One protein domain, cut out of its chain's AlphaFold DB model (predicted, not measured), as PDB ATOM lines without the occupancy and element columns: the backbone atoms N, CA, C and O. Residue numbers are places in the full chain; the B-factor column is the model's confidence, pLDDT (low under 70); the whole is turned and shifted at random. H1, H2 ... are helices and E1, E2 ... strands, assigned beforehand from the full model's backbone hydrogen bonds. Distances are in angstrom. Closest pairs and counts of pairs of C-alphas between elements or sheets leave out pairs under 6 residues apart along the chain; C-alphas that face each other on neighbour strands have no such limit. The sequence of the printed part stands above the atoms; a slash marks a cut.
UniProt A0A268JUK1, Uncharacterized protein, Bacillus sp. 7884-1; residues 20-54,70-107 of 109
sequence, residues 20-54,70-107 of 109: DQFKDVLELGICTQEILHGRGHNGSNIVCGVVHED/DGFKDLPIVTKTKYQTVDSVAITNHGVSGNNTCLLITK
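This is residues 20 to 54 and 70 to 107 of the 109 residues of an uncharacterized protein of Bacillus sp. 7884-1 (UniProt A0A268JUK1). A long, slender hairpin of two strands, E3 and E4, and a much smaller hairpin, E1 and E2, make a loose assembly with a short helix, H1, at its edge. Residues 70 to 85 and 23 to 29 stick out. The 73 printed residues, under half in named elements, run H1, E1, E2, E3, E4, mixed in class; both sheets are antiparallel. The whole is loose, radius of gyration of the C-alphas 15.7 A, spanning 40 by 31 by 30 A.

E3, residues 88 to 95, spans 22.4 A from C-alpha 88 at (138.400, 181.326, 152.869). E4, residues 99 to 106, spans 22.6 A. E1 is residues 34 to 36, 6.2 A; E2 is 46 to 48, 6.3 A. H1, residues 20 to 27, spans 10.4 A from (137.885, 180.130, 125.369).

Hairpin E3 and E4 is antiparallel at 163 degrees, with N 89 and O 105 within hydrogen-bond range at 2.8 A. Hairpin E1 and E2 is antiparallel at 140 degrees, with N 36 and O 46 at 2.8 A. E1 and E2 are apart from E3 and E4; H1 is apart from E2, E3 and E4. In H1 every O i to N i+4 pair is within range.

Residues 55 to 69 are cut out; C-alphas 54 and 70 are 29.6 A apart. Of the links printed whole, none is long. Mean pLDDT of the printed part is 70.1; residues 88 to 104 are among those under 70.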
ATOM      1  N   ASP A  20     136.921 179.053 125.596       88.38
ATOM      2  CA  ASP A  20     137.885 180.130 125.369       88.38
ATOM      3  C   ASP A  20     137.358 181.443 125.958       88.38
ATOM      4  O   ASP A  20     138.039 182.093 126.741       88.38
ATOM      5  N   GLN A  21     136.082 181.758 125.719       86.81
ATOM      6  CA  GLN A  21     135.418 182.909 126.340       86.81
ATOM      7  C   GLN A  21     135.370 182.798 127.866       86.81
ATOM      8  O   GLN A  21     135.529 183.794 128.567       86.81
ATOM      9  N   PHE A  22     135.138 181.594 128.398       84.31
ATOM     10  CA  PHE A  22     135.141 181.388 129.844       84.31
ATOM     11  C   PHE A  22     136.522 181.651 130.437       84.31
ATOM     12  O   PHE A  22     136.640 182.307 131.469       84.31
ATOM     13  N   LYS A  23     137.563 181.157 129.766       82.56
ATOM     14  CA  LYS A  23     138.950 181.387 130.144       82.56
ATOM     15  C   LYS A  23     139.280 182.880 130.135       82.56
ATOM     16  O   LYS A  23     139.778 183.368 131.142       82.56
ATOM     17  N   ASP A  24     138.925 183.602 129.074       90.81
ATOM     18  CA  ASP A  24     139.151 185.048 128.976       90.81
ATOM     19  C   ASP A  24     138.476 185.803 130.127       90.81
ATOM     20  O   ASP A  24     139.089 186.669 130.749       90.81
ATOM     21  N   VAL A  25     137.232 185.448 130.469       87.31
ATOM     22  CA  VAL A  25     136.518 186.053 131.604       87.31
ATOM     23  C   VAL A  25     137.279 185.869 132.917       87.31
ATOM     24  O   VAL A  25     137.374 186.815 133.701       87.31
ATOM     25  N   LEU A  26     137.835 184.679 133.152       82.50
ATOM     26  CA  LEU A  26     138.602 184.381 134.361       82.50
ATOM     27  C   LEU A  26     139.961 185.089 134.375       82.50
ATOM     28  O   LEU A  26     140.319 185.691 135.384       82.50
ATOM     29  N   GLU A  27     140.708 185.032 133.273       84.75
ATOM     30  CA  GLU A  27     142.065 185.586 133.182       84.75
ATOM     31  C   GLU A  27     142.072 187.117 133.179       84.75
ATOM     32  O   GLU A  27     142.976 187.735 133.740       84.75
ATOM     33  N   LEU A  28     141.051 187.736 132.584       89.31
ATOM     34  CA  LEU A  28     140.920 189.189 132.496       89.31
ATOM     35  C   LEU A  28     140.096 189.789 133.647       89.31
ATOM     36  O   LEU A  28     139.962 191.010 133.722       89.31
ATOM     37  N   GLY A  29     139.535 188.961 134.536       82.69
ATOM     38  CA  GLY A  29     138.736 189.418 135.676       82.69
ATOM     39  C   GLY A  29     137.437 190.124 135.271       82.69
ATOM     40  O   GLY A  29     137.029 191.100 135.903       82.69
ATOM     41  N   ILE A  30     136.786 189.663 134.200       85.94
ATOM     42  CA  ILE A  30     135.579 190.298 133.659       85.94
ATOM     43  C   ILE A  30     134.373 189.930 134.530       85.94
ATOM     44  O   ILE A  30     134.017 188.762 134.678       85.94
ATOM     45  N   CYS A  31     133.689 190.929 135.087       85.19
ATOM     46  CA  CYS A  31     132.427 190.696 135.785       85.19
ATOM     47  C   CYS A  31     131.301 190.449 134.773       85.19
ATOM     48  O   CYS A  31     130.960 191.335 133.994       85.19
ATOM     49  N   THR A  32     130.699 189.260 134.811       86.50
ATOM     50  CA  THR A  32     129.559 188.886 133.954       86.50
ATOM     51  C   THR A  32     128.213 188.925 134.686       86.50
ATOM     52  O   THR A  32     127.201 188.440 134.182       86.50
ATOM     53  N   GLN A  33     128.188 189.480 135.899       83.94
ATOM     54  CA  GLN A  33     126.967 189.615 136.689       83.94
ATOM     55  C   GLN A  33     126.221 190.897 136.324       83.94
ATOM     56  O   GLN A  33     126.826 191.921 136.010       83.94
ATOM     57  N   GLU A  34     124.900 190.853 136.439       81.06
ATOM     58  CA  GLU A  34     124.025 192.003 136.247       81.06
ATOM     59  C   GLU A  34     123.189 192.277 137.499       81.06
ATOM     60  O   GLU A  34     122.988 191.408 138.355       81.06
ATOM     61  N   ILE A  35     122.702 193.514 137.611       84.19
ATOM     62  CA  ILE A  35     121.757 193.900 138.653       84.19
ATOM     63  C   ILE A  35     120.350 193.609 138.145       84.19
ATOM     64  O   ILE A  35     119.843 194.274 137.243       84.19
ATOM     65  N   LEU A  36     119.684 192.652 138.776       79.62
ATOM     66  CA  LEU A  36     118.269 192.413 138.575       79.62
ATOM     67  C   LEU A  36     117.454 193.283 139.526       79.62
ATOM     68  O   LEU A  36     117.324 193.005 140.725       79.62
ATOM     69  N   HIS A  37     116.882 194.343 138.968       88.00
ATOM     70  CA  HIS A  37     116.054 195.274 139.717       88.00
ATOM     71  C   HIS A  37     114.726 194.643 140.140       88.00
ATOM     72  O   HIS A  37     114.035 194.025 139.330       88.00
ATOM     73  N   GLY A  38     114.358 194.797 141.414       82.75
ATOM     74  CA  GLY A  38     113.058 194.349 141.923       82.75
ATOM     75  C   GLY A  38     112.850 192.833 141.998       82.75
ATOM     76  O   GLY A  38     111.728 192.390 142.238       82.75
ATOM     77  N   ARG A  39     113.891 192.021 141.771       76.94
ATOM     78  CA  ARG A  39     113.797 190.548 141.757       76.94
ATOM     79  C   ARG A  39     114.119 189.891 143.102       76.94
ATOM     80  O   ARG A  39     113.912 188.690 143.250       76.94
ATOM     81  N   GLY A  40     114.624 190.654 144.066       73.50
ATOM     82  CA  GLY A  40     114.915 190.195 145.419       73.50
ATOM     83  C   GLY A  40     113.709 190.233 146.354       73.50
ATOM     84  O   GLY A  40     112.620 190.701 146.010       73.50
ATOM     85  N   HIS A  41     113.905 189.738 147.579       69.69
ATOM     86  CA  HIS A  41     112.876 189.760 148.618       69.69
ATOM     87  C   HIS A  41     112.381 191.193 148.867       69.69
ATOM     88  O   HIS A  41     113.187 192.114 149.010       69.69
ATOM     89  N   ASN A  42     111.059 191.373 148.915       84.75
ATOM     90  CA  ASN A  42     110.392 192.676 149.030       84.75
ATOM     91  C   ASN A  42     110.768 193.680 147.922       84.75
ATOM     92  O   ASN A  42     110.773 194.884 148.158       84.75
ATOM     93  N   GLY A  43     111.092 193.195 146.718       82.75
ATOM     94  CA  GLY A  43     111.431 194.059 145.586       82.75
ATOM     95  C   GLY A  43     112.825 194.678 145.685       82.75
ATOM     96  O   GLY A  43     113.091 195.697 145.050       82.75
ATOM     97  N   SER A  44     113.725 194.089 146.474       73.19
ATOM     98  CA  SER A  44     115.126 194.504 146.485       73.19
ATOM     99  C   SER A  44     115.829 194.167 145.164       73.19
ATOM    100  O   SER A  44     115.381 193.324 144.381       73.19
ATOM    101  N   ASN A  45     116.942 194.845 144.899       80.25
ATOM    102  CA  ASN A  45     117.812 194.516 143.775       80.25
ATOM    103  C   ASN A  45     118.726 193.353 144.170       80.25
ATOM    104  O   ASN A  45     119.192 193.293 145.309       80.25
ATOM    105  N   ILE A  46     119.017 192.465 143.225       75.81
ATOM    106  CA  ILE A  46     119.977 191.372 143.417       75.81
ATOM    107  C   ILE A  46     121.042 191.433 142.332       75.81
ATOM    108  O   ILE A  46     120.750 191.828 141.207       75.81
ATOM    109  N   VAL A  47     122.269 191.050 142.671       77.56
ATOM    110  CA  VAL A  47     123.352 190.885 141.698       77.56
ATOM    111  C   VAL A  47     123.462 189.400 141.383       77.56
ATOM    112  O   VAL A  47     123.611 188.588 142.298       77.56
ATOM    113  N   CYS A  48     123.344 189.027 140.113       74.81
ATOM    114  CA  CYS A  48     123.481 187.636 139.697       74.81
ATOM    115  C   CYS A  48     123.928 187.510 138.243       74.81
ATOM    116  O   CYS A  48     123.721 188.401 137.425       74.81
ATOM    117  N   GLY A  49     124.519 186.365 137.914       77.94
ATOM    118  CA  GLY A  49     124.777 185.991 136.534       77.94
ATOM    119  C   GLY A  49     123.511 185.461 135.864       77.94
ATOM    120  O   GLY A  49     122.947 184.475 136.339       77.94
ATOM    121  N   VAL A  50     123.084 186.082 134.763       77.56
ATOM    122  CA  VAL A  50     121.898 185.657 134.006       77.56
ATOM    123  C   VAL A  50     122.285 185.199 132.606       77.56
ATOM    124  O   VAL A  50     122.951 185.906 131.856       77.56
ATOM    125  N   VAL A  51     121.864 183.987 132.252       81.44
ATOM    126  CA  VAL A  51     121.930 183.489 130.877       81.44
ATOM    127  C   VAL A  51     120.580 183.794 130.241       81.44
ATOM    128  O   VAL A  51     119.595 183.126 130.538       81.44
ATOM    129  N   HIS A  52     120.534 184.850 129.427       77.44
ATOM    130  CA  HIS A  52     119.306 185.305 128.756       77.44
ATOM    131  C   HIS A  52     118.961 184.494 127.507       77.44
ATOM    132  O   HIS A  52     117.863 184.619 126.977       77.44
ATOM    133  N   GLU A  53     119.904 183.699 127.006       70.38
ATOM    134  CA  GLU A  53     119.691 182.885 125.816       70.38
ATOM    135  C   GLU A  53     118.845 181.662 126.157       70.38
ATOM    136  O   GLU A  53     119.087 180.981 127.160       70.38
ATOM    137  N   ASP A  54     117.889 181.355 125.283       59.81
ATOM    138  CA  ASP A  54     117.107 180.135 125.397       59.81
ATOM    139  C   ASP A  54     118.042 178.924 125.334       59.81
ATOM    140  O   ASP A  54     118.841 178.750 124.406       59.81
ATOM    141  N   ASP A  70     113.578 167.658 150.797       53.22
ATOM    142  CA  ASP A  70     113.169 166.349 151.293       53.22
ATOM    143  C   ASP A  70     114.118 165.251 150.782       53.22
ATOM    144  O   ASP A  70     114.245 165.010 149.586       53.22
ATOM    145  N   GLY A  71     114.810 164.603 151.725       60.47
ATOM    146  CA  GLY A  71     115.863 163.612 151.464       60.47
ATOM    147  C   GLY A  71     117.253 164.025 151.963       60.47
ATOM    148  O   GLY A  71     118.118 163.170 152.101       60.47
ATOM    149  N   PHE A  72     117.458 165.301 152.313       61.22
ATOM    150  CA  PHE A  72     118.762 165.830 152.752       61.22
ATOM    151  C   PHE A  72     118.748 166.385 154.185       61.22
ATOM    152  O   PHE A  72     119.614 167.171 154.564       61.22
ATOM    153  N   LYS A  73     117.753 165.989 154.989       67.12
ATOM    154  CA  LYS A  73     117.505 166.517 156.346       67.12
ATOM    155  C   LYS A  73     118.651 166.247 157.325       67.12
ATOM    156  O   LYS A  73     118.829 167.022 158.258       67.12
ATOM    157  N   ASP A  74     119.429 165.200 157.075       73.00
ATOM    158  CA  ASP A  74     120.567 164.811 157.913       73.00
ATOM    159  C   ASP A  74     121.879 165.498 157.501       73.00
ATOM    160  O   ASP A  74     122.901 165.354 158.173       73.00
ATOM    161  N   LEU A  75     121.876 166.262 156.402       58.19
ATOM    162  CA  LEU A  75     123.027 167.059 155.992       58.19
ATOM    163  C   LEU A  75     123.039 168.408 156.728       58.19
ATOM    164  O   LEU A  75     121.978 168.953 157.040       58.19
ATOM    165  N   PRO A  76     124.221 169.005 156.970       58.97
ATOM    166  CA  PRO A  76     124.358 170.289 157.658       58.97
ATOM    167  C   PRO A  76     123.975 171.470 156.746       58.97
ATOM    168  O   PRO A  76     124.774 172.367 156.477       58.97
ATOM    169  N   ILE A  77     122.737 171.473 156.253       63.22
ATOM    170  CA  ILE A  77     122.195 172.519 155.391       63.22
ATOM    171  C   ILE A  77     121.950 173.769 156.232       63.22
ATOM    172  O   ILE A  77     121.171 173.779 157.188       63.22
ATOM    173  N   VAL A  78     122.605 174.864 155.856       62.38
ATOM    174  CA  VAL A  78     122.382 176.169 156.476       62.38
ATOM    175  C   VAL A  78     121.108 176.777 155.885       62.38
ATOM    176  O   VAL A  78     121.108 177.273 154.766       62.38
ATOM    177  N   THR A  79     120.008 176.736 156.641       69.38
ATOM    178  CA  THR A  79     118.684 177.239 156.213       69.38
ATOM    179  C   THR A  79     118.387 178.672 156.660       69.38
ATOM    180  O   THR A  79     117.340 179.226 156.332       69.38
ATOM    181  N   LYS A  80     119.292 179.282 157.433       56.22
ATOM    182  CA  LYS A  80     119.188 180.656 157.943       56.22
ATOM    183  C   LYS A  80     120.552 181.331 157.887       56.22
ATOM    184  O   LYS A  80     121.564 180.673 158.123       56.22
ATOM    185  N   THR A  81     120.571 182.635 157.627       60.06
ATOM    186  CA  THR A  81     121.797 183.442 157.577       60.06
ATOM    187  C   THR A  81     122.595 183.327 158.879       60.06
ATOM    188  O   THR A  81     122.036 183.474 159.967       60.06
ATOM    189  N   LYS A  82     123.906 183.089 158.769       62.31
ATOM    190  CA  LYS A  82     124.855 183.063 159.889       62.31
ATOM    191  C   LYS A  82     125.986 184.050 159.617       62.31
ATOM    192  O   LYS A  82     126.596 183.996 158.555       62.31
ATOM    193  N   TYR A  83     126.267 184.919 160.582       68.25
ATOM    194  CA  TYR A  83     127.400 185.840 160.529       68.25
ATOM    195  C   TYR A  83     128.577 185.229 161.290       68.25
ATOM    196  O   TYR A  83     128.430 184.870 162.456       68.25
ATOM    197  N   GLN A  84     129.727 185.102 160.634       71.50
ATOM    198  CA  GLN A  84     130.968 184.617 161.237       71.50
ATOM    199  C   GLN A  84     132.172 185.133 160.439       71.50
ATOM    200  O   GLN A  84     132.041 185.432 159.252       71.50
ATOM    201  N   THR A  85     133.336 185.226 161.080       74.44
ATOM    202  CA  THR A  85     134.602 185.532 160.399       74.44
ATOM    203  C   THR A  85     135.007 184.345 159.529       74.44
ATOM    204  O   THR A  85     134.926 183.204 159.984       74.44
ATOM    205  N   VAL A  86     135.414 184.599 158.283       73.75
ATOM    206  CA  VAL A  86     135.829 183.551 157.342       73.75
ATOM    207  C   VAL A  86     137.094 183.981 156.608       73.75
ATOM    208  O   VAL A  86     137.111 185.045 155.991       73.75
ATOM    209  N   ASP A  87     138.124 183.138 156.658       77.12
ATOM    210  CA  ASP A  87     139.406 183.380 155.983       77.12
ATOM    211  C   ASP A  87     139.392 182.886 154.525       77.12
ATOM    212  O   ASP A  87     140.071 183.436 153.654       77.12
ATOM    213  N   SER A  88     138.602 181.848 154.228       55.38
ATOM    214  CA  SER A  88     138.400 181.326 152.869       55.38
ATOM    215  C   SER A  88     137.030 180.661 152.707       55.38
ATOM    216  O   SER A  88     136.536 180.013 153.629       55.38
ATOM    217  N   VAL A  89     136.418 180.786 151.529       69.00
ATOM    218  CA  VAL A  89     135.116 180.197 151.179       69.00
ATOM    219  C   VAL A  89     135.250 179.393 149.892       69.00
ATOM    220  O   VAL A  89     135.637 179.941 148.864       69.00
ATOM    221  N   ALA A  90     134.867 178.116 149.930       55.31
ATOM    222  CA  ALA A  90     134.641 177.315 148.732       55.31
ATOM    223  C   ALA A  90     133.150 177.355 148.368       55.31
ATOM    224  O   ALA A  90     132.295 176.954 149.157       55.31
ATOM    225  N   ILE A  91     132.839 177.858 147.179       68.19
ATOM    226  CA  ILE A  91     131.487 177.975 146.640       68.19
ATOM    227  C   ILE A  91     131.346 176.949 145.531       68.19
ATOM    228  O   ILE A  91     131.959 177.084 144.477       68.19
ATOM    229  N   THR A  92     130.510 175.943 145.746       60.66
ATOM    230  CA  THR A  92     130.098 175.030 144.680       60.66
ATOM    231  C   THR A  92     128.732 175.463 144.172       60.66
ATOM    232  O   THR A  92     127.751 175.388 144.912       60.66
ATOM    233  N   ASN A  93     128.651 175.940 142.931       57.16
ATOM    234  CA  ASN A  93     127.365 176.123 142.266       57.16
ATOM    235  C   ASN A  93     127.031 174.870 141.459       57.16
ATOM    236  O   ASN A  93     127.916 174.250 140.873       57.16
ATOM    237  N   HIS A  94     125.755 174.499 141.461       51.69
ATOM    238  CA  HIS A  94     125.230 173.466 140.586       51.69
ATOM    239  C   HIS A  94     124.432 174.156 139.486       51.69
ATOM    240  O   HIS A  94     123.374 174.734 139.738       51.69
ATOM    241  N   GLY A  95     124.944 174.099 138.261       50.34
ATOM    242  CA  GLY A  95     124.132 174.321 137.076       50.34
ATOM    243  C   GLY A  95     123.123 173.184 136.902       50.34
ATOM    244  O   GLY A  95     123.290 172.079 137.431       50.34
ATOM    245  N   VAL A  96     122.074 173.444 136.125       40.72
ATOM    246  CA  VAL A  96     121.107 172.428 135.697       40.72
ATOM    247  C   VAL A  96     121.874 171.220 135.107       40.72
ATOM    248  O   VAL A  96     122.677 171.402 134.195       40.72
ATOM    249  N   SER A  97     121.657 170.015 135.670       41.31
ATOM    250  CA  SER A  97     122.353 168.719 135.422       41.31
ATOM    251  C   SER A  97     123.529 168.301 136.311       41.31
ATOM    252  O   SER A  97     124.060 167.210 136.121       41.31
ATOM    253  N   GLY A  98     123.923 169.099 137.307       40.84
ATOM    254  CA  GLY A  98     125.081 168.753 138.144       40.84
ATOM    255  C   GLY A  98     126.416 169.200 137.542       40.84
ATOM    256  O   GLY A  98     127.454 168.597 137.807       40.84
ATOM    257  N   ASN A  99     126.397 170.274 136.746       44.12
ATOM    258  CA  ASN A  99     127.619 170.989 136.401       44.12
ATOM    259  C   ASN A  99     128.090 171.764 137.637       44.12
ATOM    260  O   ASN A  99     127.411 172.696 138.069       44.12
ATOM    261  N   ASN A 100     129.211 171.346 138.221       52.28
ATOM    262  CA  ASN A 100     129.707 171.887 139.480       52.28
ATOM    263  C   ASN A 100     130.807 172.903 139.191       52.28
ATOM    264  O   ASN A 100     131.940 172.514 138.915       52.28
ATOM    265  N   THR A 101     130.508 174.197 139.289       55.34
ATOM    266  CA  THR A 101     131.590 175.190 139.363       55.34
ATOM    267  C   THR A 101     132.026 175.293 140.813       55.34
ATOM    268  O   THR A 101     131.197 175.595 141.667       55.34
ATOM    269  N   CYS A 102     133.307 175.064 141.093       54.28
ATOM    270  CA  CYS A 102     133.898 175.323 142.402       54.28
ATOM    271  C   CYS A 102     134.716 176.617 142.335       54.28
ATOM    272  O   CYS A 102     135.646 176.713 141.537       54.28
ATOM    273  N   LEU A 103     134.367 177.603 143.156       55.12
ATOM    274  CA  LEU A 103     135.088 178.864 143.304       55.12
ATOM    275  C   LEU A 103     135.650 178.943 144.722       55.12
ATOM    276  O   LEU A 103     134.886 178.931 145.683       55.12
ATOM    277  N   LEU A 104     136.971 179.043 144.858       63.50
ATOM    278  CA  LEU A 104     137.626 179.301 146.139       63.50
ATOM    279  C   LEU A 104     137.956 180.794 146.236       63.50
ATOM    280  O   LEU A 104     138.700 181.313 145.410       63.50
ATOM    281  N   ILE A 105     137.405 181.470 147.241       70.06
ATOM    282  CA  ILE A 105     137.698 182.869 147.561       70.06
ATOM    283  C   ILE A 105     138.476 182.889 148.869       70.06
ATOM    284  O   ILE A 105     137.977 182.401 149.881       70.06
ATOM    285  N   THR A 106     139.663 183.482 148.864       64.69
ATOM    286  CA  THR A 106     140.513 183.624 150.051       64.69
ATOM    287  C   THR A 106     140.737 185.101 150.326       64.69
ATOM    288  O   THR A 106     140.956 185.878 149.397       64.69
ATOM    289  N   LYS A 107     140.672 185.505 151.596       62.41
ATOM    290  CA  LYS A 107     141.055 186.857 151.998       62.41
ATOM    291  C   LYS A 107     142.584 186.951 151.969       62.41
ATOM    292  O   LYS A 107     143.245 186.227 152.709       62.41
TER     293      LYS A 107